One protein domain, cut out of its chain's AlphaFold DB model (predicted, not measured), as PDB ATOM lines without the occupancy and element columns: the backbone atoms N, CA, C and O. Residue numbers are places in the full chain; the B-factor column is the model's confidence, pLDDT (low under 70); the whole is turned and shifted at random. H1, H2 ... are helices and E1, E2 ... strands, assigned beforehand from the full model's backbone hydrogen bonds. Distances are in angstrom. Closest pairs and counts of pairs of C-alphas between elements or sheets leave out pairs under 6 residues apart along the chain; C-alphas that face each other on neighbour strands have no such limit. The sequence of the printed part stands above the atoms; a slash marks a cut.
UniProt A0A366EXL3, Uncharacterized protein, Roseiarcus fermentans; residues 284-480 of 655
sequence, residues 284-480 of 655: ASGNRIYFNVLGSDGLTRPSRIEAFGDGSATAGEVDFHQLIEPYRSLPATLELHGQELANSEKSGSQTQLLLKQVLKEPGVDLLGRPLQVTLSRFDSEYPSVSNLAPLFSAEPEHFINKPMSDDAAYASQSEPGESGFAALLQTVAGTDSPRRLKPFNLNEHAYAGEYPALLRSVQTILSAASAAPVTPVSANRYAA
ATOM      1  N   ALA A 284     307.469 457.768 348.050       97.38
ATOM      2  CA  ALA A 284     307.037 456.480 348.586       97.38
ATOM      3  C   ALA A 284     307.976 455.394 348.051       97.38
ATOM      4  O   ALA A 284     308.422 455.478 346.906       97.38
ATOM      5  N   SER A 285     308.313 454.391 348.866       96.00
ATOM      6  CA  SER A 285     309.256 453.325 348.480       96.00
ATOM      7  C   SER A 285     310.575 453.843 347.871       96.00
ATOM      8  O   SER A 285     311.074 453.280 346.903       96.00
ATOM      9  N   GLY A 286     311.128 454.953 348.379       95.38
ATOM     10  CA  GLY A 286     312.379 455.549 347.872       95.38
ATOM     11  C   GLY A 286     312.288 456.255 346.505       95.38
ATOM     12  O   GLY A 286     313.267 456.854 346.060       95.38
ATOM     13  N   ASN A 287     311.133 456.249 345.841       97.62
ATOM     14  CA  ASN A 287     310.916 456.907 344.551       97.62
ATOM     15  C   ASN A 287     309.890 458.039 344.663       97.62
ATOM     16  O   ASN A 287     309.070 458.076 345.584       97.62
ATOM     17  N   ARG A 288     309.951 458.995 343.730       98.06
ATOM     18  CA  ARG A 288     309.001 460.114 343.697       98.06
ATOM     19  C   ARG A 288     307.593 459.572 343.469       98.06
ATOM     20  O   ARG A 288     307.398 458.710 342.618       98.06
ATOM     21  N   ILE A 289     306.611 460.072 344.206       98.75
ATOM     22  CA  ILE A 289     305.217 459.676 344.007       98.75
ATOM     23  C   ILE A 289     304.727 460.191 342.649       98.75
ATOM     24  O   ILE A 289     304.982 461.348 342.306       98.75
ATOM     25  N   TYR A 290     303.997 459.348 341.917       98.69
ATOM     26  CA  TYR A 290     303.158 459.755 340.788       98.69
ATOM     27  C   TYR A 290     301.674 459.558 341.121       98.69
ATOM     28  O   TYR A 290     301.326 458.524 341.691       98.69
ATOM     29  N   PHE A 291     300.802 460.485 340.711       98.44
ATOM     30  CA  PHE A 291     299.355 460.240 340.627       98.44
ATOM     31  C   PHE A 291     298.656 461.142 339.594       98.44
ATOM     32  O   PHE A 291     299.096 462.268 339.343       98.44
ATOM     33  N   ASN A 292     297.541 460.658 339.038       98.06
ATOM     34  CA  ASN A 292     296.677 461.402 338.120       98.06
ATOM     35  C   ASN A 292     295.301 461.687 338.749       98.06
ATOM     36  O   ASN A 292     294.714 460.802 339.379       98.06
ATOM     37  N   VAL A 293     294.789 462.902 338.547       97.38
ATOM     38  CA  VAL A 293     293.399 463.293 338.799       97.38
ATOM     39  C   VAL A 293     292.762 463.697 337.471       97.38
ATOM     40  O   VAL A 293     293.133 464.724 336.907       97.38
ATOM     41  N   LEU A 294     291.772 462.927 337.021       95.88
ATOM     42  CA  LEU A 294     290.970 463.222 335.833       95.88
ATOM     43  C   LEU A 294     289.632 463.836 336.273       95.88
ATOM     44  O   LEU A 294     288.746 463.151 336.791       95.88
ATOM     45  N   GLY A 295     289.509 465.151 336.116       94.12
ATOM     46  CA  GLY A 295     288.308 465.925 336.416       94.12
ATOM     47  C   GLY A 295     287.218 465.725 335.365       94.12
ATOM     48  O   GLY A 295     287.485 465.707 334.166       94.12
ATOM     49  N   SER A 296     285.963 465.619 335.799       92.31
ATOM     50  CA  SER A 296     284.838 465.272 334.923       92.31
ATOM     51  C   SER A 296     284.403 466.348 333.919       92.31
ATOM     52  O   SER A 296     283.424 466.126 333.212       92.31
ATOM     53  N   ASP A 297     285.033 467.525 333.863       90.44
ATOM     54  CA  ASP A 297     284.613 468.532 332.884       90.44
ATOM     55  C   ASP A 297     284.983 468.099 331.461       90.44
ATOM     56  O   ASP A 297     286.118 467.717 331.208       90.44
ATOM     57  N   GLY A 298     284.017 468.142 330.542       89.31
ATOM     58  CA  GLY A 298     284.146 467.592 329.186       89.31
ATOM     59  C   GLY A 298     283.644 466.156 329.008       89.31
ATOM     60  O   GLY A 298     283.359 465.769 327.881       89.31
ATOM     61  N   LEU A 299     283.449 465.392 330.090       91.25
ATOM     62  CA  LEU A 299     283.306 463.929 330.051       91.25
ATOM     63  C   LEU A 299     282.248 463.410 329.060       91.25
ATOM     64  O   LEU A 299     282.524 462.469 328.319       91.25
ATOM     65  N   THR A 300     281.058 464.021 329.022       90.56
ATOM     66  CA  THR A 300     279.978 463.651 328.081       90.56
ATOM     67  C   THR A 300     279.886 464.520 326.820       90.56
ATOM     68  O   THR A 300     278.960 464.351 326.025       90.56
ATOM     69  N   ARG A 301     280.823 465.450 326.593       90.12
ATOM     70  CA  ARG A 301     280.831 466.288 325.382       90.12
ATOM     71  C   ARG A 301     281.333 465.475 324.171       90.12
ATOM     72  O   ARG A 301     282.185 464.607 324.352       90.12
ATOM     73  N   PRO A 302     280.841 465.722 322.941       89.81
ATOM     74  CA  PRO A 302     281.328 465.028 321.744       89.81
ATOM     75  C   PRO A 302     282.806 465.325 321.466       89.81
ATOM     76  O   PRO A 302     283.231 466.479 321.555       89.81
ATOM     77  N   SER A 303     283.578 464.310 321.073       89.69
ATOM     78  CA  SER A 303     284.951 464.524 320.612       89.69
ATOM     79  C   SER A 303     284.975 465.296 319.286       89.69
ATOM     80  O   SER A 303     284.121 465.099 318.421       89.69
ATOM     81  N   ARG A 304     285.981 466.161 319.102       85.94
ATOM     82  CA  ARG A 304     286.228 466.896 317.844       85.94
ATOM     83  C   ARG A 304     287.391 466.296 317.048       85.94
ATOM     84  O   ARG A 304     287.840 466.877 316.061       85.94
ATOM     85  N   ILE A 305     287.915 465.155 317.494       86.12
ATOM     86  CA  ILE A 305     289.083 464.501 316.915       86.12
ATOM     87  C   ILE A 305     288.620 463.593 315.768       86.12
ATOM     88  O   ILE A 305     287.969 462.579 315.998       86.12
ATOM     89  N   GLU A 306     288.998 463.934 314.534       84.06
ATOM     90  CA  GLU A 306     288.552 463.268 313.292       84.06
ATOM     91  C   GLU A 306     288.712 461.734 313.302       84.06
ATOM     92  O   GLU A 306     287.862 461.019 312.779       84.06
ATOM     93  N   ALA A 307     289.750 461.207 313.962       83.19
ATOM     94  CA  ALA A 307     289.991 459.764 314.092       83.19
ATOM     95  C   ALA A 307     288.906 459.001 314.886       83.19
ATOM     96  O   ALA A 307     288.781 457.789 314.727       83.19
ATOM     97  N   PHE A 308     288.118 459.702 315.705       80.62
ATOM     98  CA  PHE A 308     286.949 459.190 316.435       80.62
ATOM     99  C   PHE A 308     285.639 459.788 315.870       80.62
ATOM    100  O   PHE A 308     284.585 459.751 316.499       80.62
ATOM    101  N   GLY A 309     285.722 460.383 314.674       55.75
ATOM    102  CA  GLY A 309     284.758 461.314 314.095       55.75
ATOM    103  C   GLY A 309     283.602 460.700 313.306       55.75
ATOM    104  O   GLY A 309     283.113 461.348 312.384       55.75
ATOM    105  N   ASP A 310     283.111 459.507 313.664       64.56
ATOM    106  CA  ASP A 310     281.764 459.093 313.218       64.56
ATOM    107  C   ASP A 310     280.643 459.910 313.905       64.56
ATOM    108  O   ASP A 310     279.471 459.822 313.537       64.56
ATOM    109  N   GLY A 311     281.031 460.755 314.869       60.94
ATOM    110  CA  GLY A 311     280.184 461.697 315.593       60.94
ATOM    111  C   GLY A 311     279.556 461.121 316.861       60.94
ATOM    112  O   GLY A 311     278.820 461.842 317.532       60.94
ATOM    113  N   SER A 312     279.822 459.851 317.192       72.94
ATOM    114  CA  SER A 312     279.225 459.177 318.350       72.94
ATOM    115  C   SER A 312     280.074 459.234 319.624       72.94
ATOM    116  O   SER A 312     279.508 459.277 320.716       72.94
ATOM    117  N   ALA A 313     281.405 459.272 319.499       88.62
ATOM    118  CA  ALA A 313     282.321 459.206 320.634       88.62
ATOM    119  C   ALA A 313     282.334 460.497 321.472       88.62
ATOM    120  O   ALA A 313     282.539 461.606 320.965       88.62
ATOM    121  N   THR A 314     282.187 460.341 322.784       92.19
ATOM    122  CA  THR A 314     282.434 461.397 323.772       92.19
ATOM    123  C   THR A 314     283.921 461.564 324.065       92.19
ATOM    124  O   THR A 314     284.719 460.642 323.895       92.19
ATOM    125  N   ALA A 315     284.301 462.738 324.564       92.56
ATOM    126  CA  ALA A 315     285.659 463.007 325.011       92.56
ATOM    127  C   ALA A 315     286.100 462.035 326.124       92.56
ATOM    128  O   ALA A 315     287.204 461.506 326.059       92.56
ATOM    129  N   GLY A 316     285.204 461.674 327.052       93.19
ATOM    130  CA  GLY A 316     285.484 460.669 328.080       93.19
ATOM    131  C   GLY A 316     285.697 459.241 327.555       93.19
ATOM    132  O   GLY A 316     286.471 458.486 328.143       93.19
ATOM    133  N   GLU A 317     285.059 458.854 326.444       93.12
ATOM    134  CA  GLU A 317     285.349 457.580 325.759       93.12
ATOM    135  C   GLU A 317     286.713 457.622 325.059       93.12
ATOM    136  O   GLU A 317     287.469 456.650 325.126       93.12
ATOM    137  N   VAL A 318     287.067 458.757 324.444       94.88
ATOM    138  CA  VAL A 318     288.402 458.969 323.866       94.88
ATOM    139  C   VAL A 318     289.478 458.910 324.950       94.88
ATOM    140  O   VAL A 318     290.436 458.156 324.796       94.88
ATOM    141  N   ASP A 319     289.304 459.612 326.070       95.00
ATOM    142  CA  ASP A 319     290.257 459.612 327.185       95.00
ATOM    143  C   ASP A 319     290.419 458.218 327.796       95.00
ATOM    144  O   ASP A 319     291.541 457.766 328.039       95.00
ATOM    145  N   PHE A 320     289.326 457.468 327.954       94.12
ATOM    146  CA  PHE A 320     289.403 456.076 328.385       94.12
ATOM    147  C   PHE A 320     290.292 455.237 327.450       94.12
ATOM    148  O   PHE A 320     291.249 454.609 327.909       94.12
ATOM    149  N   HIS A 321     290.036 455.279 326.140       93.94
ATOM    150  CA  HIS A 321     290.761 454.471 325.154       93.94
ATOM    151  C   HIS A 321     292.180 454.977 324.826       93.94
ATOM    152  O   HIS A 321     293.003 454.203 324.337       93.94
ATOM    153  N   GLN A 322     292.490 456.258 325.056       95.81
ATOM    154  CA  GLN A 322     293.757 456.888 324.648       95.81
ATOM    155  C   GLN A 322     294.691 457.251 325.807       95.81
ATOM    156  O   GLN A 322     295.898 457.376 325.578       95.81
ATOM    157  N   LEU A 323     294.157 457.424 327.020       95.69
ATOM    158  CA  LEU A 323     294.887 457.894 328.203       95.69
ATOM    159  C   LEU A 323     294.847 456.895 329.367       95.69
ATOM    160  O   LEU A 323     295.816 456.806 330.115       95.69
ATOM    161  N   ILE A 324     293.778 456.103 329.510       95.38
ATOM    162  CA  ILE A 324     293.659 455.116 330.599       95.38
ATOM    163  C   ILE A 324     294.095 453.720 330.126       95.38
ATOM    164  O   ILE A 324     295.071 453.166 330.635       95.38
ATOM    165  N   GLU A 325     293.424 453.150 329.121       93.94
ATOM    166  CA  GLU A 325     293.698 451.786 328.642       93.94
ATOM    167  C   GLU A 325     295.144 451.528 328.169       93.94
ATOM    168  O   GLU A 325     295.617 450.407 328.395       93.94
ATOM    169  N   PRO A 326     295.871 452.488 327.549       95.56
ATOM    170  CA  PRO A 326     297.269 452.284 327.158       95.56
ATOM    171  C   PRO A 326     298.268 452.427 328.319       95.56
ATOM    172  O   PRO A 326     299.393 451.941 328.216       95.56
ATOM    173  N   TYR A 327     297.876 453.071 329.425       95.56
ATOM    174  CA  TYR A 327     298.775 453.478 330.512       95.56
ATOM    175  C   TYR A 327     298.438 452.818 331.859       95.56
ATOM    176  O   TYR A 327     298.705 453.388 332.911       95.56
ATOM    177  N   ARG A 328     297.949 451.569 331.854       92.88
ATOM    178  CA  ARG A 328     297.581 450.763 333.051       92.88
ATOM    179  C   ARG A 328     298.692 450.589 334.110       92.88
ATOM    180  O   ARG A 328     298.455 450.050 335.190       92.88
ATOM    181  N   SER A 329     299.924 451.012 333.814       93.69
ATOM    182  CA  SER A 329     301.033 451.122 334.774       93.69
ATOM    183  C   SER A 329     300.970 452.385 335.648       93.69
ATOM    184  O   SER A 329     301.813 452.554 336.535       93.69
ATOM    185  N   LEU A 330     299.996 453.263 335.404       96.81
ATOM    186  CA  LEU A 330     299.735 454.530 336.074       96.81
ATOM    187  C   LEU A 330     298.244 454.575 336.477       96.81
ATOM    188  O   LEU A 330     297.386 454.386 335.618       96.81
ATOM    189  N   PRO A 331     297.900 454.807 337.755       96.88
ATOM    190  CA  PRO A 331     296.510 454.940 338.182       96.88
ATOM    191  C   PRO A 331     295.907 456.271 337.735       96.88
ATOM    192  O   PRO A 331     296.614 457.280 337.642       96.88
ATOM    193  N   ALA A 332     294.586 456.282 337.568       96.81
ATOM    194  CA  ALA A 332     293.793 457.482 337.320       96.81
ATOM    195  C   ALA A 332     292.662 457.581 338.348       96.81
ATOM    196  O   ALA A 332     291.846 456.670 338.465       96.81
ATOM    197  N   THR A 333     292.596 458.687 339.090       97.75
ATOM    198  CA  THR A 333     291.488 458.939 340.017       97.75
ATOM    199  C   THR A 333     290.513 459.930 339.392       97.75
ATOM    200  O   THR A 333     290.879 461.066 339.101       97.75
ATOM    201  N   LEU A 334     289.264 459.509 339.199       96.12
ATOM    202  CA  LEU A 334     288.200 460.334 338.632       96.12
ATOM    203  C   LEU A 334     287.626 461.287 339.691       96.12
ATOM    204  O   LEU A 334     287.170 460.846 340.749       96.12
ATOM    205  N   GLU A 335     287.584 462.582 339.389       94.88
ATOM    206  CA  GLU A 335     286.979 463.609 340.243       94.88
ATOM    207  C   GLU A 335     285.702 464.162 339.590       94.88
ATOM    208  O   GLU A 335     285.751 464.844 338.565       94.88
ATOM    209  N   LEU A 336     284.543 463.844 340.175       92.06
ATOM    210  CA  LEU A 336     283.234 464.241 339.650       92.06
ATOM    211  C   LEU A 336     282.782 465.589 340.217       92.06
ATOM    212  O   LEU A 336     282.641 465.740 341.431       92.06
ATOM    213  N   HIS A 337     282.450 466.524 339.328       86.50
ATOM    214  CA  HIS A 337     281.991 467.870 339.675       86.50
ATOM    215  C   HIS A 337     280.623 468.201 339.069       86.50
ATOM    216  O   HIS A 337     280.219 467.661 338.036       86.50
ATOM    217  N   GLY A 338     279.918 469.143 339.703       84.75
ATOM    218  CA  GLY A 338     278.767 469.853 339.132       84.75
ATOM    219  C   GLY A 338     277.700 468.962 338.485       84.75
ATOM    220  O   GLY A 338     277.106 468.094 339.128       84.75
ATOM    221  N   GLN A 339     277.422 469.211 337.200       83.31
ATOM    222  CA  GLN A 339     276.373 468.508 336.461       83.31
ATOM    223  C   GLN A 339     276.692 467.024 336.235       83.31
ATOM    224  O   GLN A 339     275.770 466.211 336.245       83.31
ATOM    225  N   GLU A 340     277.965 466.653 336.074       86.44
ATOM    226  CA  GLU A 340     278.360 465.255 335.865       86.44
ATOM    227  C   GLU A 340     278.219 464.434 337.147       86.44
ATOM    228  O   GLU A 340     277.695 463.321 337.105       86.44
ATOM    229  N   LEU A 341     278.542 465.010 338.310       86.88
ATOM    230  CA  LEU A 341     278.221 464.390 339.598       86.88
ATOM    231  C   LEU A 341     276.709 464.110 339.704       86.88
ATOM    232  O   LEU A 341     276.307 462.962 339.902       86.88
ATOM    233  N   ALA A 342     275.868 465.118 339.443       86.44
ATOM    234  CA  ALA A 342     274.407 464.974 339.469       86.44
ATOM    235  C   ALA A 342     273.848 464.048 338.368       86.44
ATOM    236  O   ALA A 342     272.738 463.529 338.492       86.44
ATOM    237  N   ASN A 343     274.572 463.848 337.265       86.44
ATOM    238  CA  ASN A 343     274.203 462.894 336.221       86.44
ATOM    239  C   ASN A 343     274.640 461.465 336.559       86.44
ATOM    240  O   ASN A 343     273.922 460.536 336.193       86.44
ATOM    241  N   SER A 344     275.748 461.265 337.279       84.69
ATOM    242  CA  SER A 344     276.235 459.933 337.668       84.69
ATOM    243  C   SER A 344     275.218 459.152 338.521       84.69
ATOM    244  O   SER A 344     275.074 457.935 338.375       84.69
ATOM    245  N   GLU A 345     274.428 459.860 339.333       87.62
ATOM    246  CA  GLU A 345     273.355 459.301 340.165       87.62
ATOM    247  C   GLU A 345     272.104 458.900 339.356       87.62
ATOM    248  O   GLU A 345     271.342 458.019 339.765       87.62
ATOM    249  N   LYS A 346     271.883 459.496 338.175       87.94
ATOM    250  CA  LYS A 346     270.701 459.229 337.339       87.94
ATOM    251  C   LYS A 346     270.861 457.907 336.591       87.94
ATOM    252  O   LYS A 346     271.722 457.763 335.725       87.94
ATOM    253  N   SER A 347     269.988 456.945 336.897       80.06
ATOM    254  CA  SER A 347     269.972 455.635 336.236       80.06
ATOM    255  C   SER A 347     269.862 455.767 334.713       80.06
ATOM    256  O   SER A 347     268.921 456.380 334.211       80.06
ATOM    257  N   GLY A 348     270.815 455.177 333.990       83.31
ATOM    258  CA  GLY A 348     270.834 455.178 332.523       83.31
ATOM    259  C   GLY A 348     271.317 456.477 331.867       83.31
ATOM    260  O   GLY A 348     271.211 456.593 330.650       83.31
ATOM    261  N   SER A 349     271.857 457.440 332.625       86.69
ATOM    262  CA  SER A 349     272.575 458.573 332.028       86.69
ATOM    263  C   SER A 349     273.852 458.106 331.318       86.69
ATOM    264  O   SER A 349     274.474 457.119 331.719       86.69
ATOM    265  N   GLN A 350     274.276 458.844 330.288       83.81
ATOM    266  CA  GLN A 350     275.528 458.571 329.574       83.81
ATOM    267  C   GLN A 350     276.732 458.610 330.527       83.81
ATOM    268  O   GLN A 350     277.529 457.676 330.538       83.81
ATOM    269  N   THR A 351     276.774 459.603 331.424       85.75
ATOM    270  CA  THR A 351     277.738 459.702 332.531       85.75
ATOM    271  C   THR A 351     277.802 458.415 333.353       85.75
ATOM    272  O   THR A 351     278.877 457.867 333.575       85.75
ATOM    273  N   GLN A 352     276.655 457.890 333.798       89.44
ATOM    274  CA  GLN A 352     276.619 456.687 334.626       89.44
ATOM    275  C   GLN A 352     277.062 455.439 333.849       89.44
ATOM    276  O   GLN A 352     277.701 454.557 334.426       89.44
ATOM    277  N   LEU A 353     276.710 455.334 332.566       89.69
ATOM    278  CA  LEU A 353     277.115 454.213 331.715       89.69
ATOM    279  C   LEU A 353     278.629 454.221 331.472       89.69
ATOM    280  O   LEU A 353     279.269 453.192 331.692       89.69
ATOM    281  N   LEU A 354     279.200 455.381 331.138       88.12
ATOM    282  CA  LEU A 354     280.640 455.554 330.970       88.12
ATOM    283  C   LEU A 354     281.392 455.281 332.280       88.12
ATOM    284  O   LEU A 354     282.319 454.479 332.293       88.12
ATOM    285  N   LEU A 355     280.947 455.827 333.416       91.06
ATOM    286  CA  LEU A 355     281.566 455.532 334.718       91.06
ATOM    287  C   LEU A 355     281.510 454.036 335.065       91.06
ATOM    288  O   LEU A 355     282.491 453.485 335.553       91.06
ATOM    289  N   LYS A 356     280.409 453.336 334.751       90.31
ATOM    290  CA  LYS A 356     280.301 451.869 334.900       90.31
ATOM    291  C   LYS A 356     281.215 451.078 333.956       90.31
ATOM    292  O   LYS A 356     281.382 449.875 334.173       90.31
ATOM    293  N   GLN A 357     281.750 451.691 332.905       89.00
ATOM    294  CA  GLN A 357     282.766 451.106 332.032       89.00
ATOM    295  C   GLN A 357     284.166 451.416 332.563       89.00
ATOM    296  O   GLN A 357     284.908 450.486 332.863       89.00
ATOM    297  N   VAL A 358     284.485 452.695 332.767       90.25
ATOM    298  CA  VAL A 358     285.813 453.160 333.186       90.25
ATOM    299  C   VAL A 358     286.199 452.608 334.569       90.25
ATOM    300  O   VAL A 358     287.310 452.124 334.740       90.25
ATOM    301  N   LEU A 359     285.270 452.547 335.534       93.38
ATOM    302  CA  LEU A 359     285.523 451.986 336.877       93.38
ATOM    303  C   LEU A 359     285.648 450.448 336.918       93.38
ATOM    304  O   LEU A 359     285.809 449.878 337.997       93.38
ATOM    305  N   LYS A 360     285.550 449.750 335.777       92.69
ATOM    306  CA  LYS A 360     285.943 448.331 335.681       92.69
ATOM    307  C   LYS A 360     287.427 448.159 335.381       92.69
ATOM    308  O   LYS A 360     287.937 447.058 335.578       92.69
ATOM    309  N   GLU A 361     288.094 449.196 334.879       91.88
ATOM    310  CA  GLU A 361     289.510 449.131 334.549       91.88
ATOM    311  C   GLU A 361     290.342 449.094 335.841       91.88
ATOM    312  O   GLU A 361     290.215 449.992 336.682       91.88
ATOM    313  N   PRO A 362     291.175 448.057 336.053       89.00
ATOM    314  CA  PRO A 362     291.989 447.958 337.253       89.00
ATOM    315  C   PRO A 362     292.881 449.185 337.442       89.00
ATOM    316  O   PRO A 362     293.717 449.506 336.602       89.00
ATOM    317  N   GLY A 363     292.750 449.828 338.600       91.06
ATOM    318  CA  GLY A 363     293.552 450.993 338.968       91.06
ATOM    319  C   GLY A 363     292.925 452.345 338.637       91.06
ATOM    320  O   GLY A 363     293.565 453.365 338.896       91.06
ATOM    321  N   VAL A 364     291.676 452.357 338.161       95.62
ATOM    322  CA  VAL A 364     290.818 453.542 338.230       95.62
ATOM    323  C   VAL A 364     290.002 453.527 339.526       95.62
ATOM    324  O   VAL A 364     289.379 452.519 339.860       95.62
ATOM    325  N   ASP A 365     289.969 454.647 340.249       95.69
ATOM    326  CA  ASP A 365     289.084 454.863 341.401       95.69
ATOM    327  C   ASP A 365     288.324 456.203 341.320       95.69
ATOM    328  O   ASP A 365     288.671 457.096 340.549       95.69
ATOM    329  N   LEU A 366     287.241 456.343 342.095       95.50
ATOM    330  CA  LEU A 366     286.581 457.636 342.324       95.50
ATOM    331  C   LEU A 366     287.286 458.366 343.471       95.50
ATOM    332  O   LEU A 366     287.638 457.750 344.481       95.50
ATOM    333  N   LEU A 367     287.444 459.683 343.360       95.44
ATOM    334  CA  LEU A 367     288.000 460.499 344.434       95.44
ATOM    335  C   LEU A 367     287.030 460.578 345.627       95.44
ATOM    336  O   LEU A 367     285.903 461.051 345.497       95.44
ATOM    337  N   GLY A 368     287.477 460.150 346.810       92.06
ATOM    338  CA  GLY A 368     286.667 460.135 348.034       92.06
ATOM    339  C   GLY A 368     286.590 461.479 348.773       92.06
ATOM    340  O   GLY A 368     285.688 461.677 349.584       92.06
ATOM    341  N   ARG A 369     287.520 462.407 348.508       86.19
ATOM    342  CA  ARG A 369     287.508 463.792 349.010       86.19
ATOM    343  C   ARG A 369     288.060 464.722 347.920       86.19
ATOM    344  O   ARG A 369     289.208 464.503 347.540       86.19
ATOM    345  N   PRO A 370     287.312 465.750 347.470       85.50
ATOM    346  CA  PRO A 370     287.795 466.720 346.487       85.50
ATOM    347  C   PRO A 370     289.151 467.326 346.858       85.50
ATOM    348  O   PRO A 370     289.399 467.625 348.033       85.50
ATOM    349  N   LEU A 371     290.005 467.526 345.854       93.44
ATOM    350  CA  LEU A 371     291.282 468.224 346.005       93.44
ATOM    351  C   LEU A 371     291.157 469.639 345.436       93.44
ATOM    352  O   LEU A 371     290.681 469.836 344.320       93.44
ATOM    353  N   GLN A 372     291.608 470.639 346.189       93.25
ATOM    354  CA  GLN A 372     291.501 472.034 345.776       93.25
ATOM    355  C   GLN A 372     292.473 472.328 344.625       93.25
ATOM    356  O   GLN A 372     293.678 472.104 344.743       93.25
ATOM    357  N   VAL A 373     291.947 472.826 343.503       91.12
ATOM    358  CA  VAL A 373     292.747 473.313 342.368       91.12
ATOM    359  C   VAL A 373     293.593 474.506 342.814       91.12
ATOM    360  O   VAL A 373     293.110 475.374 343.542       91.12
ATOM    361  N   THR A 374     294.854 474.554 342.380       88.50
ATOM    362  CA  THR A 374     295.775 475.650 342.704       88.50
ATOM    363  C   THR A 374     296.584 476.104 341.491       88.50
ATOM    364  O   THR A 374     296.816 475.351 340.543       88.50
ATOM    365  N   LEU A 375     297.056 477.351 341.546       89.06
ATOM    366  CA  LEU A 375     298.157 477.811 340.707       89.06
ATOM    367  C   LEU A 375     299.461 477.351 341.372       89.06
ATOM    368  O   LEU A 375     299.882 477.922 342.375       89.06
ATOM    369  N   SER A 376     300.033 476.262 340.857       93.56
ATOM    370  CA  SER A 376     301.240 475.614 341.370       93.56
ATOM    371  C   SER A 376     302.131 475.218 340.189       93.56
ATOM    372  O   SER A 376     302.002 474.123 339.627       93.56
ATOM    373  N   ARG A 377     302.997 476.155 339.784       92.50
ATOM    374  CA  ARG A 377     303.900 476.077 338.621       92.50
ATOM    375  C   ARG A 377     305.321 476.458 339.035       92.50
ATOM    376  O   ARG A 377     305.499 477.317 339.891       92.50
ATOM    377  N   PHE A 378     306.331 475.836 338.431       93.50
ATOM    378  CA  PHE A 378     307.739 476.216 338.593       93.50
ATOM    379  C   PHE A 378     308.513 475.930 337.301       93.50
ATOM    380  O   PHE A 378     309.251 474.953 337.176       93.50
ATOM    381  N   ASP A 379     308.278 476.782 336.311       91.38
ATOM    382  CA  ASP A 379     308.787 476.674 334.944       91.38
ATOM    383  C   ASP A 379     309.352 478.026 334.468       91.38
ATOM    384  O   ASP A 379     309.466 478.964 335.257       91.38
ATOM    385  N   SER A 380     309.734 478.147 333.192       88.75
ATOM    386  CA  SER A 380     310.322 479.386 332.659       88.75
ATOM    387  C   SER A 380     309.418 480.626 332.743       88.75
ATOM    388  O   SER A 380     309.937 481.739 332.735       88.75
ATOM    389  N   GLU A 381     308.092 480.457 332.794       85.75
ATOM    390  CA  GLU A 381     307.123 481.553 332.952       85.75
ATOM    391  C   GLU A 381     306.834 481.850 334.434       85.75
ATOM    392  O   GLU A 381     306.485 482.978 334.773       85.75
ATOM    393  N   TYR A 382     307.036 480.868 335.320       88.88
ATOM    394  CA  TYR A 382     306.861 480.980 336.772       88.88
ATOM    395  C   TYR A 382     308.150 480.599 337.536       88.88
ATOM    396  O   TYR A 382     308.121 479.666 338.345       88.88
ATOM    397  N   PRO A 383     309.293 481.292 337.331       91.50
ATOM    398  CA  PRO A 383     310.616 480.866 337.805       91.50
ATOM    399  C   PRO A 383     310.858 481.221 339.285       91.50
ATOM    400  O   PRO A 383     311.753 481.999 339.624       91.50
ATOM    401  N   SER A 384     310.020 480.689 340.175       93.56
ATOM    402  CA  SER A 384     310.107 480.895 341.623       93.56
ATOM    403  C   SER A 384     309.331 479.832 342.401       93.56
ATOM    404  O   SER A 384     308.201 479.497 342.042       93.56
ATOM    405  N   VAL A 385     309.881 479.371 343.527       95.56
ATOM    406  CA  VAL A 385     309.194 478.482 344.476       95.56
ATOM    407  C   VAL A 385     308.029 479.171 345.195       95.56
ATOM    408  O   VAL A 385     307.188 478.487 345.769       95.56
ATOM    409  N   SER A 386     307.937 480.506 345.144       93.81
ATOM    410  CA  SER A 386     306.758 481.261 345.603       93.81
ATOM    411  C   SER A 386     305.495 480.987 344.773       93.81
ATOM    412  O   SER A 386     304.393 481.264 345.235       93.81
ATOM    413  N   ASN A 387     305.640 480.422 343.569       93.94
ATOM    414  CA  ASN A 387     304.530 480.033 342.696       93.94
ATOM    415  C   ASN A 387     304.025 478.601 342.970       93.94
ATOM    416  O   ASN A 387     303.234 478.080 342.187       93.94
ATOM    417  N   LEU A 388     304.493 477.942 344.038       95.94
ATOM    418  CA  LEU A 388     304.101 476.582 344.416       95.94
ATOM    419  C   LEU A 388     303.170 476.607 345.631       95.94
ATOM    420  O   LEU A 388     303.549 477.068 346.706       95.94
ATOM    421  N   ALA A 389     301.976 476.033 345.489       94.94
ATOM    422  CA  ALA A 389     300.961 476.052 346.541       94.94
ATOM    423  C   ALA A 389     301.386 475.277 347.813       94.94
ATOM    424  O   ALA A 389     302.129 474.296 347.712       94.94
ATOM    425  N   PRO A 390     300.906 475.638 349.015       97.06
ATOM    426  CA  PRO A 390     301.077 474.827 350.228       97.06
ATOM    427  C   PRO A 390     300.287 473.505 350.175       97.06
ATOM    428  O   PRO A 390     299.521 473.270 349.242       97.06
ATOM    429  N   LEU A 391     300.482 472.609 351.153       97.25
ATOM    430  CA  LEU A 391     299.805 471.296 351.191       97.25
ATOM    431  C   LEU A 391     298.292 471.389 351.451       97.25
ATOM    432  O   LEU A 391     297.533 470.544 350.970       97.25
ATOM    433  N   PHE A 392     297.871 472.398 352.206       95.75
ATOM    434  CA  PHE A 392     296.482 472.642 352.588       95.75
ATOM    435  C   PHE A 392     296.062 474.053 352.195       95.75
ATOM    436  O   PHE A 392     296.926 474.899 351.982       95.75
ATOM    437  N   SER A 393     294.760 474.330 352.170       94.12
ATOM    438  CA  SER A 393     294.258 475.691 352.354       94.12
ATOM    439  C   SER A 393     294.315 476.101 353.832       94.12
ATOM    440  O   SER A 393     294.242 475.260 354.730       94.12
ATOM    441  N   ALA A 394     294.442 477.404 354.085       91.25
ATOM    442  CA  ALA A 394     294.416 478.018 355.413       91.25
ATOM    443  C   ALA A 394     292.995 478.367 355.906       91.25
ATOM    444  O   ALA A 394     292.833 479.012 356.943       91.25
ATOM    445  N   GLU A 395     291.961 477.964 355.168       81.62
ATOM    446  CA  GLU A 395     290.566 478.033 355.611       81.62
ATOM    447  C   GLU A 395     290.271 477.000 356.719       81.62
ATOM    448  O   GLU A 395     290.943 475.966 356.788       81.62
ATOM    449  N   PRO A 396     289.266 477.233 357.590       75.75
ATOM    450  CA  PRO A 396     288.921 476.328 358.694       75.75
ATOM    451  C   PRO A 396     288.707 474.863 358.276       75.75
ATOM    452  O   PRO A 396     289.045 473.945 359.026       75.75
ATOM    453  N   GLU A 397     288.204 474.637 357.067       76.38
ATOM    454  CA  GLU A 397     287.937 473.337 356.453       76.38
ATOM    455  C   GLU A 397     289.210 472.567 356.043       76.38
ATOM    456  O   GLU A 397     289.137 471.353 355.819       76.38
ATOM    457  N   HIS A 398     290.366 473.246 355.954       81.50
ATOM    458  CA  HIS A 398     291.679 472.711 355.565       81.50
ATOM    459  C   HIS A 398     291.580 471.705 354.399       81.50
ATOM    460  O   HIS A 398     291.791 470.489 354.554       81.50
ATOM    461  N   PHE A 399     291.194 472.196 353.219       92.00
ATOM    462  CA  PHE A 399     291.178 471.390 351.997       92.00
ATOM    463  C   PHE A 399     292.605 470.996 351.611       92.00
ATOM    464  O   PHE A 399     293.554 471.712 351.911       92.00
ATOM    465  N   ILE A 400     292.770 469.834 350.975       96.06
ATOM    466  CA  ILE A 400     294.079 469.388 350.482       96.06
ATOM    467  C   ILE A 400     294.263 469.964 349.082       96.06
ATOM    468  O   ILE A 400     293.421 469.742 348.212       96.06
ATOM    469  N   ASN A 401     295.363 470.675 348.865       96.69
ATOM    470  CA  ASN A 401     295.667 471.282 347.575       96.69
ATOM    471  C   ASN A 401     296.213 470.245 346.585       96.69
ATOM    472  O   ASN A 401     297.037 469.395 346.940       96.69
ATOM    473  N   LYS A 402     295.817 470.370 345.314       96.75
ATOM    474  CA  LYS A 402     296.468 469.697 344.186       96.75
ATOM    475  C   LYS A 402     297.925 470.199 344.083       96.75
ATOM    476  O   LYS A 402     298.133 471.411 344.009       96.75
ATOM    477  N   PRO A 403     298.943 469.313 344.122       96.88
ATOM    478  CA  PRO A 403     300.363 469.688 344.127       96.88
ATOM    479  C   PRO A 403     300.865 470.505 342.939       96.88
ATOM    480  O   PRO A 403     301.823 471.266 343.099       96.88
ATOM    481  N   MET A 404     300.273 470.312 341.766       95.44
ATOM    482  CA  MET A 404     300.620 470.978 340.510       95.44
ATOM    483  C   MET A 404     299.361 471.592 339.894       95.44
ATOM    484  O   MET A 404     298.247 471.159 340.188       95.44
ATOM    485  N   SER A 405     299.532 472.596 339.041       94.25
ATOM    486  CA  SER A 405     298.433 473.158 338.253       94.25
ATOM    487  C   SER A 405     297.770 472.147 337.311       94.25
ATOM    488  O   SER A 405     298.361 471.121 336.964       94.25
ATOM    489  N   ASP A 406     296.538 472.452 336.913       93.06
ATOM    490  CA  ASP A 406     295.807 471.745 335.863       93.06
ATOM    491  C   ASP A 406     296.156 472.259 334.459       93.06
ATOM    492  O   ASP A 406     296.919 473.216 334.297       93.06
ATOM    493  N   ASP A 407     295.630 471.597 333.431       88.88
ATOM    494  CA  ASP A 407     295.920 471.903 332.031       88.88
ATOM    495  C   ASP A 407     295.534 473.336 331.631       88.88
ATOM    496  O   ASP A 407     296.277 473.973 330.879       88.88
ATOM    497  N   ALA A 408     294.444 473.865 332.197       85.75
ATOM    498  CA  ALA A 408     293.976 475.229 331.977       85.75
ATOM    499  C   ALA A 408     294.996 476.274 332.456       85.75
ATOM    500  O   ALA A 408     295.272 477.241 331.747       85.75
ATOM    501  N   ALA A 409     295.622 476.062 333.617       85.00
ATOM    502  CA  ALA A 409     296.669 476.943 334.137       85.00
ATOM    503  C   ALA A 409     298.028 476.822 333.407       85.00
ATOM    504  O   ALA A 409     298.921 477.644 333.637       85.00
ATOM    505  N   TYR A 410     298.195 475.837 332.514       81.62
ATOM    506  CA  TYR A 410     299.343 475.711 331.602       81.62
ATOM    507  C   TYR A 410     299.039 476.107 330.148       81.62
ATOM    508  O   TYR A 410     299.956 476.087 329.324       81.62
ATOM    509  N   ALA A 411     297.791 476.433 329.809       72.38
ATOM    510  CA  ALA A 411     297.452 476.918 328.480       72.38
ATOM    511  C   ALA A 411     298.091 478.296 328.231       72.38
ATOM    512  O   ALA A 411     298.083 479.175 329.095       72.38
ATOM    513  N   SER A 412     298.634 478.500 327.030       59.41
ATOM    514  CA  SER A 412     299.014 479.836 326.552       59.41
ATOM    515  C   SER A 412     297.770 480.708 326.323       59.41
ATOM    516  O   SER A 412     296.646 480.217 326.368       59.41
ATOM    517  N   GLN A 413     297.946 481.986 325.963       55.06
ATOM    518  CA  GLN A 413     296.855 482.875 325.498       55.06
ATOM    519  C   GLN A 413     296.221 482.446 324.143       55.06
ATOM    520  O   GLN A 413     295.649 483.267 323.430       55.06
ATOM    521  N   SER A 414     296.381 481.177 323.766       48.62
ATOM    522  CA  SER A 414     295.768 480.519 322.610       48.62
ATOM    523  C   SER A 414     294.322 480.121 322.923       48.62
ATOM    524  O   SER A 414     293.872 480.242 324.063       48.62
ATOM    525  N   GLU A 415     293.584 479.617 321.931       53.78
ATOM    526  CA  GLU A 415     292.250 479.078 322.207       53.78
ATOM    527  C   GLU A 415     292.309 477.819 323.103       53.78
ATOM    528  O   GLU A 415     293.315 477.092 323.099       53.78
ATOM    529  N   PRO A 416     291.248 477.539 323.889       50.97
ATOM    530  CA  PRO A 416     291.187 476.358 324.745       50.97
ATOM    531  C   PRO A 416     291.489 475.062 323.982       50.97
ATOM    532  O   PRO A 416     290.863 474.767 322.966       50.97
ATOM    533  N   GLY A 417     292.428 474.268 324.506       55.19
ATOM    534  CA  GLY A 417     292.771 472.941 323.979       55.19
ATOM    535  C   GLY A 417     293.990 472.864 323.046       55.19
ATOM    536  O   GLY A 417     294.381 471.753 322.684       55.19
ATOM    537  N   GLU A 418     294.630 473.984 322.678       57.16
ATOM    538  CA  GLU A 418     295.768 473.964 321.735       57.16
ATOM    539  C   GLU A 418     297.152 473.700 322.367       57.16
ATOM    540  O   GLU A 418     298.051 473.231 321.668       57.16
ATOM    541  N   SER A 419     297.355 473.978 323.663       60.72
ATOM    542  CA  SER A 419     298.699 473.951 324.285       60.72
ATOM    543  C   SER A 419     298.760 473.534 325.764       60.72
ATOM    544  O   SER A 419     299.802 473.700 326.403       60.72
ATOM    545  N   GLY A 420     297.679 472.980 326.326       66.38
ATOM    546  CA  GLY A 420     297.636 472.596 327.743       66.38
ATOM    547  C   GLY A 420     298.806 471.687 328.153       66.38
ATOM    548  O   GLY A 420     299.281 470.855 327.374       66.38
ATOM    549  N   PHE A 421     299.294 471.900 329.376       84.50
ATOM    550  CA  PHE A 421     300.496 471.289 329.967       84.50
ATOM    551  C   PHE A 421     301.853 471.522 329.270       84.50
ATOM    552  O   PHE A 421     302.825 470.862 329.649       84.50
ATOM    553  N   ALA A 422     301.996 472.469 328.333       74.94
ATOM    554  CA  ALA A 422     303.264 472.706 327.617       74.94
ATOM    555  C   ALA A 422     304.514 472.845 328.523       74.94
ATOM    556  O   ALA A 422     305.613 472.456 328.127       74.94
ATOM    557  N   ALA A 423     304.350 473.355 329.752       89.31
ATOM    558  CA  ALA A 423     305.422 473.514 330.737       89.31
ATOM    559  C   ALA A 423     305.351 472.553 331.949       89.31
ATOM    560  O   ALA A 423     306.193 472.652 332.847       89.31
ATOM    561  N   LEU A 424     304.419 471.585 331.995       94.38
ATOM    562  CA  LEU A 424     304.276 470.694 333.160       94.38
ATOM    563  C   LEU A 424     305.558 469.897 333.424       94.38
ATOM    564  O   LEU A 424     306.002 469.831 334.566       94.38
ATOM    565  N   LEU A 425     306.202 469.341 332.393       95.25
ATOM    566  CA  LEU A 425     307.449 468.586 332.575       95.25
ATOM    567  C   LEU A 425     308.616 469.463 333.075       95.25
ATOM    568  O   LEU A 425     309.492 468.953 333.772       95.25
ATOM    569  N   GLN A 426     308.603 470.777 332.805       95.62
ATOM    570  CA  GLN A 426     309.551 471.715 333.421       95.62
ATOM    571  C   GLN A 426     309.250 471.884 334.915       95.62
ATOM    572  O   GLN A 426     310.155 471.734 335.731       95.62
ATOM    573  N   THR A 427     307.977 472.081 335.279       96.31
ATOM    574  CA  THR A 427     307.542 472.133 336.686       96.31
ATOM    575  C   THR A 427     307.861 470.834 337.427       96.31
ATOM    576  O   THR A 427     308.358 470.873 338.552       96.31
ATOM    577  N   VAL A 428     307.663 469.670 336.802       97.56
ATOM    578  CA  VAL A 428     308.069 468.364 337.343       97.56
ATOM    579  C   VAL A 428     309.579 468.337 337.594       97.56
ATOM    580  O   VAL A 428     309.981 467.962 338.693       97.56
ATOM    581  N   ALA A 429     310.415 468.773 336.648       96.94
ATOM    582  CA  ALA A 429     311.871 468.796 336.821       96.94
ATOM    583  C   ALA A 429     312.332 469.771 337.926       96.94
ATOM    584  O   ALA A 429     313.051 469.363 338.841       96.94
ATOM    585  N   GLY A 430     311.869 471.027 337.893       96.31
ATOM    586  CA  GLY A 430     312.220 472.060 338.877       96.31
ATOM    587  C   GLY A 430     311.757 471.736 340.302       96.31
ATOM    588  O   GLY A 430     312.351 472.196 341.273       96.31
ATOM    589  N   THR A 431     310.730 470.895 340.451       97.44
ATOM    590  CA  THR A 431     310.242 470.421 341.759       97.44
ATOM    591  C   THR A 431     310.799 469.059 342.195       97.44
ATOM    592  O   THR A 431     310.351 468.548 343.225       97.44
ATOM    593  N   ASP A 432     311.756 468.466 341.466       95.94
ATOM    594  CA  ASP A 432     312.534 467.290 341.918       95.94
ATOM    595  C   ASP A 432     313.957 467.656 342.365       95.94
ATOM    596  O   ASP A 432     314.493 467.047 343.289       95.94
ATOM    597  N   SER A 433     314.577 468.642 341.705       92.75
ATOM    598  CA  SER A 433     315.996 468.979 341.850       92.75
ATOM    599  C   SER A 433     316.211 470.501 341.864       92.75
ATOM    600  O   SER A 433     315.588 471.195 341.063       92.75
ATOM    601  N   PRO A 434     317.078 471.052 342.741       91.62
ATOM    602  CA  PRO A 434     317.958 470.356 343.689       91.62
ATOM    603  C   PRO A 434     317.246 469.851 344.955       91.62
ATOM    604  O   PRO A 434     317.874 469.199 345.785       91.62
ATOM    605  N   ARG A 435     315.954 470.156 345.127       92.69
ATOM    606  CA  ARG A 435     315.126 469.690 346.246       92.69
ATOM    607  C   ARG A 435     313.818 469.129 345.701       92.69
ATOM    608  O   ARG A 435     313.180 469.773 344.870       92.69
ATOM    609  N   ARG A 436     313.375 467.984 346.224       96.31
ATOM    610  CA  ARG A 436     312.051 467.446 345.909       96.31
ATOM    611  C   ARG A 436     310.987 468.221 346.687       96.31
ATOM    612  O   ARG A 436     310.830 468.051 347.894       96.31
ATOM    613  N   LEU A 437     310.287 469.111 345.991       97.94
ATOM    614  CA  LEU A 437     309.250 469.984 346.554       97.94
ATOM    615  C   LEU A 437     307.837 469.424 346.349       97.94
ATOM    616  O   LEU A 437     306.948 469.718 347.146       97.94
ATOM    617  N   LYS A 438     307.616 468.634 345.287       98.25
ATOM    618  CA  LYS A 438     306.295 468.105 344.899       98.25
ATOM    619  C   LYS A 438     306.376 466.652 344.407       98.25
ATOM    620  O   LYS A 438     307.399 466.274 343.836       98.25
ATOM    621  N   PRO A 439     305.311 465.838 344.540       98.38
ATOM    622  CA  PRO A 439     305.137 464.630 343.722       98.38
ATOM    623  C   PRO A 439     305.029 464.991 342.226       98.38
ATOM    624  O   PRO A 439     304.863 466.160 341.885       98.38
ATOM    625  N   PHE A 440     305.103 464.005 341.332       98.44
ATOM    626  CA  PHE A 440     304.680 464.169 339.938       98.44
ATOM    627  C   PHE A 440     303.158 463.996 339.901       98.44
ATOM    628  O   PHE A 440     302.645 462.905 340.128       98.44
ATOM    629  N   ASN A 441     302.429 465.080 339.659       97.94
ATOM    630  CA  ASN A 441     300.975 465.072 339.653       97.94
ATOM    631  C   ASN A 441     300.441 465.609 338.320       97.94
ATOM    632  O   ASN A 441     300.775 466.719 337.916       97.94
ATOM    633  N   LEU A 442     299.619 464.796 337.656       97.62
ATOM    634  CA  LEU A 442     298.817 465.178 336.498       97.62
ATOM    635  C   LEU A 442     297.403 465.532 336.983       97.62
ATOM    636  O   LEU A 442     296.826 464.780 337.769       97.62
ATOM    637  N   ASN A 443     296.880 466.691 336.577       95.44
ATOM    638  CA  ASN A 443     295.527 467.154 336.907       95.44
ATOM    639  C   ASN A 443     294.844 467.610 335.625       95.44
ATOM    640  O   ASN A 443     294.966 468.765 335.227       95.44
ATOM    641  N   GLU A 444     294.189 466.688 334.951       94.50
ATOM    642  CA  GLU A 444     293.610 466.901 333.630       94.50
ATOM    643  C   GLU A 444     292.087 466.928 333.699       94.50
ATOM    644  O   GLU A 444     291.483 466.440 334.654       94.50
ATOM    645  N   HIS A 445     291.459 467.492 332.676       93.88
ATOM    646  CA  HIS A 445     290.013 467.467 332.510       93.88
ATOM    647  C   HIS A 445     289.630 466.568 331.337       93.88
ATOM    648  O   HIS A 445     290.338 466.505 330.333       93.88
ATOM    649  N   ALA A 446     288.465 465.931 331.434       93.81
ATOM    650  CA  ALA A 446     287.929 465.029 330.419       93.81
ATOM    651  C   ALA A 446     287.553 465.702 329.078       93.81
ATOM    652  O   ALA A 446     287.019 465.051 328.185       93.81
ATOM    653  N   TYR A 447     287.801 467.007 328.911       92.38
ATOM    654  CA  TYR A 447     287.810 467.659 327.600       92.38
ATOM    655  C   TYR A 447     289.137 467.464 326.852       92.38
ATOM    656  O   TYR A 447     289.240 467.888 325.702       92.38
ATOM    657  N   ALA A 448     290.144 466.800 327.435       92.69
ATOM    658  CA  ALA A 448     291.344 466.378 326.710       92.69
ATOM    659  C   ALA A 448     290.979 465.578 325.446       92.69
ATOM    660  O   ALA A 448     291.479 465.884 324.361       92.69
ATOM    661  N   GLY A 449     290.005 464.672 325.553       92.62
ATOM    662  CA  GLY A 449     289.451 463.904 324.440       92.62
ATOM    663  C   GLY A 449     288.645 464.712 323.414       92.62
ATOM    664  O   GLY A 449     288.300 464.170 322.361       92.62
ATOM    665  N   GLU A 450     288.352 465.998 323.651       90.81
ATOM    666  CA  GLU A 450     287.803 466.895 322.622       90.81
ATOM    667  C   GLU A 450     288.886 467.394 321.654       90.81
ATOM    668  O   GLU A 450     288.589 467.588 320.475       90.81
ATOM    669  N   TYR A 451     290.123 467.612 322.125       88.88
ATOM    670  CA  TYR A 451     291.122 468.431 321.427       88.88
ATOM    671  C   TYR A 451     292.399 467.643 321.063       88.88
ATOM    672  O   TYR A 451     293.141 467.225 321.955       88.88
ATOM    673  N   PRO A 452     292.758 467.508 319.764       89.06
ATOM    674  CA  PRO A 452     293.901 466.690 319.338       89.06
ATOM    675  C   PRO A 452     295.263 467.115 319.907       89.06
ATOM    676  O   PRO A 452     296.179 466.296 319.969       89.06
ATOM    677  N   ALA A 453     295.444 468.396 320.244       87.12
ATOM    678  CA  ALA A 453     296.701 468.900 320.787       87.12
ATOM    679  C   ALA A 453     296.831 468.588 322.285       87.12
ATOM    680  O   ALA A 453     297.819 467.967 322.672       87.12
ATOM    681  N   LEU A 454     295.811 468.912 323.088       90.25
ATOM    682  CA  LEU A 454     295.760 468.563 324.510       90.25
ATOM    683  C   LEU A 454     295.879 467.049 324.746       90.25
ATOM    684  O   LEU A 454     296.708 466.637 325.557       90.25
ATOM    685  N   LEU A 455     295.164 466.217 323.975       93.00
ATOM    686  CA  LEU A 455     295.292 464.757 324.060       93.00
ATOM    687  C   LEU A 455     296.752 464.292 323.876       93.00
ATOM    688  O   LEU A 455     297.253 463.473 324.647       93.00
ATOM    689  N   ARG A 456     297.476 464.855 322.895       92.19
ATOM    690  CA  ARG A 456     298.900 464.543 322.669       92.19
ATOM    691  C   ARG A 456     299.813 465.066 323.780       92.19
ATOM    692  O   ARG A 456     300.784 464.385 324.121       92.19
ATOM    693  N   SER A 457     299.524 466.237 324.356       92.81
ATOM    694  CA  SER A 457     300.240 466.732 325.542       92.81
ATOM    695  C   SER A 457     300.123 465.736 326.695       92.81
ATOM    696  O   SER A 457     301.143 465.326 327.248       92.81
ATOM    697  N   VAL A 458     298.906 465.270 326.998       95.62
ATOM    698  CA  VAL A 458     298.679 464.260 328.039       95.62
ATOM    699  C   VAL A 458     299.431 462.963 327.735       95.62
ATOM    700  O   VAL A 458     300.187 462.488 328.580       95.62
ATOM    701  N   GLN A 459     299.308 462.413 326.522       96.44
ATOM    702  CA  GLN A 459     300.034 461.197 326.123       96.44
ATOM    703  C   GLN A 459     301.557 461.336 326.303       96.44
ATOM    704  O   GLN A 459     302.224 460.391 326.730       96.44
ATOM    705  N   THR A 460     302.112 462.524 326.043       95.88
ATOM    706  CA  THR A 460     303.534 462.835 326.272       95.88
ATOM    707  C   THR A 460     303.891 462.780 327.762       95.88
ATOM    708  O   THR A 460     304.924 462.220 328.136       95.88
ATOM    709  N   ILE A 461     303.024 463.307 328.628       96.81
ATOM    710  CA  ILE A 461     303.215 463.326 330.086       96.81
ATOM    711  C   ILE A 461     303.074 461.924 330.683       96.81
ATOM    712  O   ILE A 461     303.929 461.517 331.469       96.81
ATOM    713  N   LEU A 462     302.055 461.162 330.278       98.00
ATOM    714  CA  LEU A 462     301.854 459.772 330.699       98.00
ATOM    715  C   LEU A 462     303.015 458.875 330.245       98.00
ATOM    716  O   LEU A 462     303.511 458.061 331.024       98.00
ATOM    717  N   SER A 463     303.524 459.075 329.026       97.69
ATOM    718  CA  SER A 463     304.728 458.389 328.538       97.69
ATOM    719  C   SER A 463     305.955 458.705 329.401       97.69
ATOM    720  O   SER A 463     306.670 457.791 329.820       97.69
ATOM    721  N   ALA A 464     306.171 459.983 329.735       97.38
ATOM    722  CA  ALA A 464     307.262 460.407 330.613       97.38
ATOM    723  C   ALA A 464     307.119 459.842 332.041       97.38
ATOM    724  O   ALA A 464     308.098 459.364 332.612       97.38
ATOM    725  N   ALA A 465     305.908 459.838 332.605       97.75
ATOM    726  CA  ALA A 465     305.610 459.274 333.923       97.75
ATOM    727  C   ALA A 465     305.791 457.750 333.978       97.75
ATOM    728  O   ALA A 465     306.300 457.220 334.966       97.75
ATOM    729  N   SER A 466     305.410 457.037 332.915       96.25
ATOM    730  CA  SER A 466     305.572 455.584 332.819       96.25
ATOM    731  C   SER A 466     307.054 455.189 332.830       96.25
ATOM    732  O   SER A 466     307.438 454.286 333.575       96.25
ATOM    733  N   ALA A 467     307.892 455.927 332.090       95.69
ATOM    734  CA  ALA A 467     309.339 455.711 332.002       95.69
ATOM    735  C   ALA A 467     310.150 456.236 333.209       95.69
ATOM    736  O   ALA A 467     311.308 455.852 333.385       95.69
ATOM    737  N   ALA A 468     309.581 457.120 334.035       95.94
ATOM    738  CA  ALA A 468     310.274 457.714 335.176       95.94
ATOM    739  C   ALA A 468     310.417 456.741 336.373       95.94
ATOM    740  O   ALA A 468     309.568 455.868 336.579       95.94
ATOM    741  N   PRO A 469     311.446 456.916 337.233       94.94
ATOM    742  CA  PRO A 469     311.607 456.170 338.484       94.94
ATOM    743  C   PRO A 469     310.640 456.692 339.564       94.94
ATOM    744  O   PRO A 469     311.040 457.319 340.548       94.94
ATOM    745  N   VAL A 470     309.345 456.461 339.346       97.69
ATOM    746  CA  VAL A 470     308.242 456.868 340.228       97.69
ATOM    747  C   VAL A 470     307.600 455.678 340.944       97.69
ATOM    748  O   VAL A 470     307.686 454.542 340.480       97.69
ATOM    749  N   THR A 471     306.908 455.965 342.045       98.19
ATOM    750  CA  THR A 471     305.961 455.063 342.720       98.19
ATOM    751  C   THR A 471     304.543 455.563 342.434       98.19
ATOM    752  O   THR A 471     304.131 456.562 343.033       98.19
ATOM    753  N   PRO A 472     303.790 454.940 341.509       98.12
ATOM    754  CA  PRO A 472     302.423 455.349 341.212       98.12
ATOM    755  C   PRO A 472     301.467 455.002 342.364       98.12
ATOM    756  O   PRO A 472     301.490 453.885 342.884       98.12
ATOM    757  N   VAL A 473     300.610 455.946 342.748       97.75
ATOM    758  CA  VAL A 473     299.555 455.790 343.767       97.75
ATOM    759  C   VAL A 473     298.274 456.478 343.291       97.75
ATOM    760  O   VAL A 473     298.348 457.393 342.476       97.75
ATOM    761  N   SER A 474     297.095 456.085 343.781       97.31
ATOM    762  CA  SER A 474     295.871 456.846 343.480       97.31
ATOM    763  C   SER A 474     295.831 458.177 344.244       97.31
ATOM    764  O   SER A 474     296.472 458.330 345.292       97.31
ATOM    765  N   ALA A 475     295.058 459.153 343.763       97.88
ATOM    766  CA  ALA A 475     294.940 460.453 344.426       97.88
ATOM    767  C   ALA A 475     294.345 460.326 345.845       97.88
ATOM    768  O   ALA A 475     294.733 461.069 346.747       97.88
ATOM    769  N   ASN A 476     293.498 459.316 346.083       97.69
ATOM    770  CA  ASN A 476     293.021 458.948 347.421       97.69
ATOM    771  C   ASN A 476     294.176 458.572 348.370       97.69
ATOM    772  O   ASN A 476     294.198 458.992 349.531       97.69
ATOM    773  N   ARG A 477     295.174 457.818 347.884       97.44
ATOM    774  CA  ARG A 477     296.370 457.480 348.670       97.44
ATOM    775  C   ARG A 477     297.246 458.707 348.916       97.44
ATOM    776  O   ARG A 477     297.727 458.868 350.037       97.44
ATOM    777  N   TYR A 478     297.412 459.588 347.928       98.12
ATOM    778  CA  TYR A 478     298.123 460.854 348.128       98.12
ATOM    779  C   TYR A 478     297.440 461.735 349.192       98.12
ATOM    780  O   TYR A 478     298.100 462.199 350.122       98.12
ATOM    781  N   ALA A 479     296.114 461.886 349.136       97.88
ATOM    782  CA  ALA A 479     295.350 462.621 350.143       97.88
ATOM    783  C   ALA A 479     295.564 462.053 351.562       97.88
ATOM    784  O   ALA A 479     295.784 462.808 352.510       97.88
ATOM    785  N   ALA A 480     295.584 460.725 351.711       97.69
ATOM    786  CA  ALA A 480     295.875 460.071 352.988       97.69
ATOM    787  C   ALA A 480     297.316 460.319 353.487       97.69
ATOM    788  O   ALA A 480     297.526 460.450 354.695       97.69
TER     789      ALA A 480
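AT A GLANCE: This is residues 284 to 480 of the 655 residues of an uncharacterized protein of Roseiarcus fermentans (UniProt A0A366EXL3). A small, all-parallel sheet of five strands runs through the domain, with the long helix H6 covering one face over E1 and E4, H1 beside H6, and the short helix H7 standing on the opposite face. H2 and H3 lie beyond one end of the sheet, H5 is toward the other, and long loops make much of the rest. The printed part has 197 residues with seven named helices and five named strands, in the order E1 H1 E2 H2 H3 E3 H4 H5 E4 H6 E5 H7; the class is mixed, helices and strands, with under half of the residues in named elements. It is compact, with a radius of gyration of the C-alphas of 16.3 A, and spans 48 by 35 by 31 A.

HOW THE PARTS SIT: The sheet is branched at E1, residues 287 to 295. E2, residues 332 to 335, and E5, residues 470 to 472, are on one side of E1, and E4, residues 440 to 445, is on the other side. E3, residues 364 to 366, is the other neighbour of E2. N and O pairs within hydrogen-bond range are N 294 and O 333, 2.9 A, for E1 and E2; N 295 and O 444, 2.8 A, for E1 and E4; N 471 and O 288, 2.8 A, for E1 and E5; and N 334 and O 365, 2.8 A, for E2 and E3. H6, residues 452 to 467, is on the sheet at a height of 10.7 A, along the strands, at 24 degrees to E4 on the local plane. H7, residues 475 to 480, is on the opposite face at a height of 8.0 A and stands up from the sheet at 67 degrees. H1, residues 315 to 324, only grazes the sheet and touches residues 455 to 462 of H6, closest at C-alphas Leu 323 and Gln 459, 6.5 A, at a shallow tilt of 24 degrees, the same way. E1, H1 and E2 form a strand-helix-strand unit, two parallel neighbour strands with a helix between, whose crossover is right-handed; E2, E3 and the helices H2, residues 338 to 344, and H3, residues 350 to 358, form another, also right-handed. H2 touches H3, closest at C-alphas Ser 344 and Gln 352, 4.5 A, and is not on the sheet. H3, H4, residues 407 to 410, and H5, residues 424 to 430, only graze it. Every O i to N i+4 pair is within hydrogen-bond range in H1, H2, H3, H5 and H7, and 11 of 12 are in H6; H4 is too short for such a pair.

IN THESE COORDINATES: E1 is 25.7 A long from C-alpha 287 at (310.916, 456.907, 344.551) to C-alpha 295 at (288.308, 465.925, 336.416). H6 is 22.8 A long, E4 16.8 A. H7 ends at C-alpha 480 at (295.875, 460.071, 352.988).

THE WHOLE: The C-alphas of Gly 348 and Pro 434 are the two farthest apart, 50.8 A. The printed part has no cut. The links E1 to H1, E3 to H4 and H4 to H5 are long. Mean pLDDT of the printed part is 90.1; residues 309 to 311 and 412 to 420 are under 70.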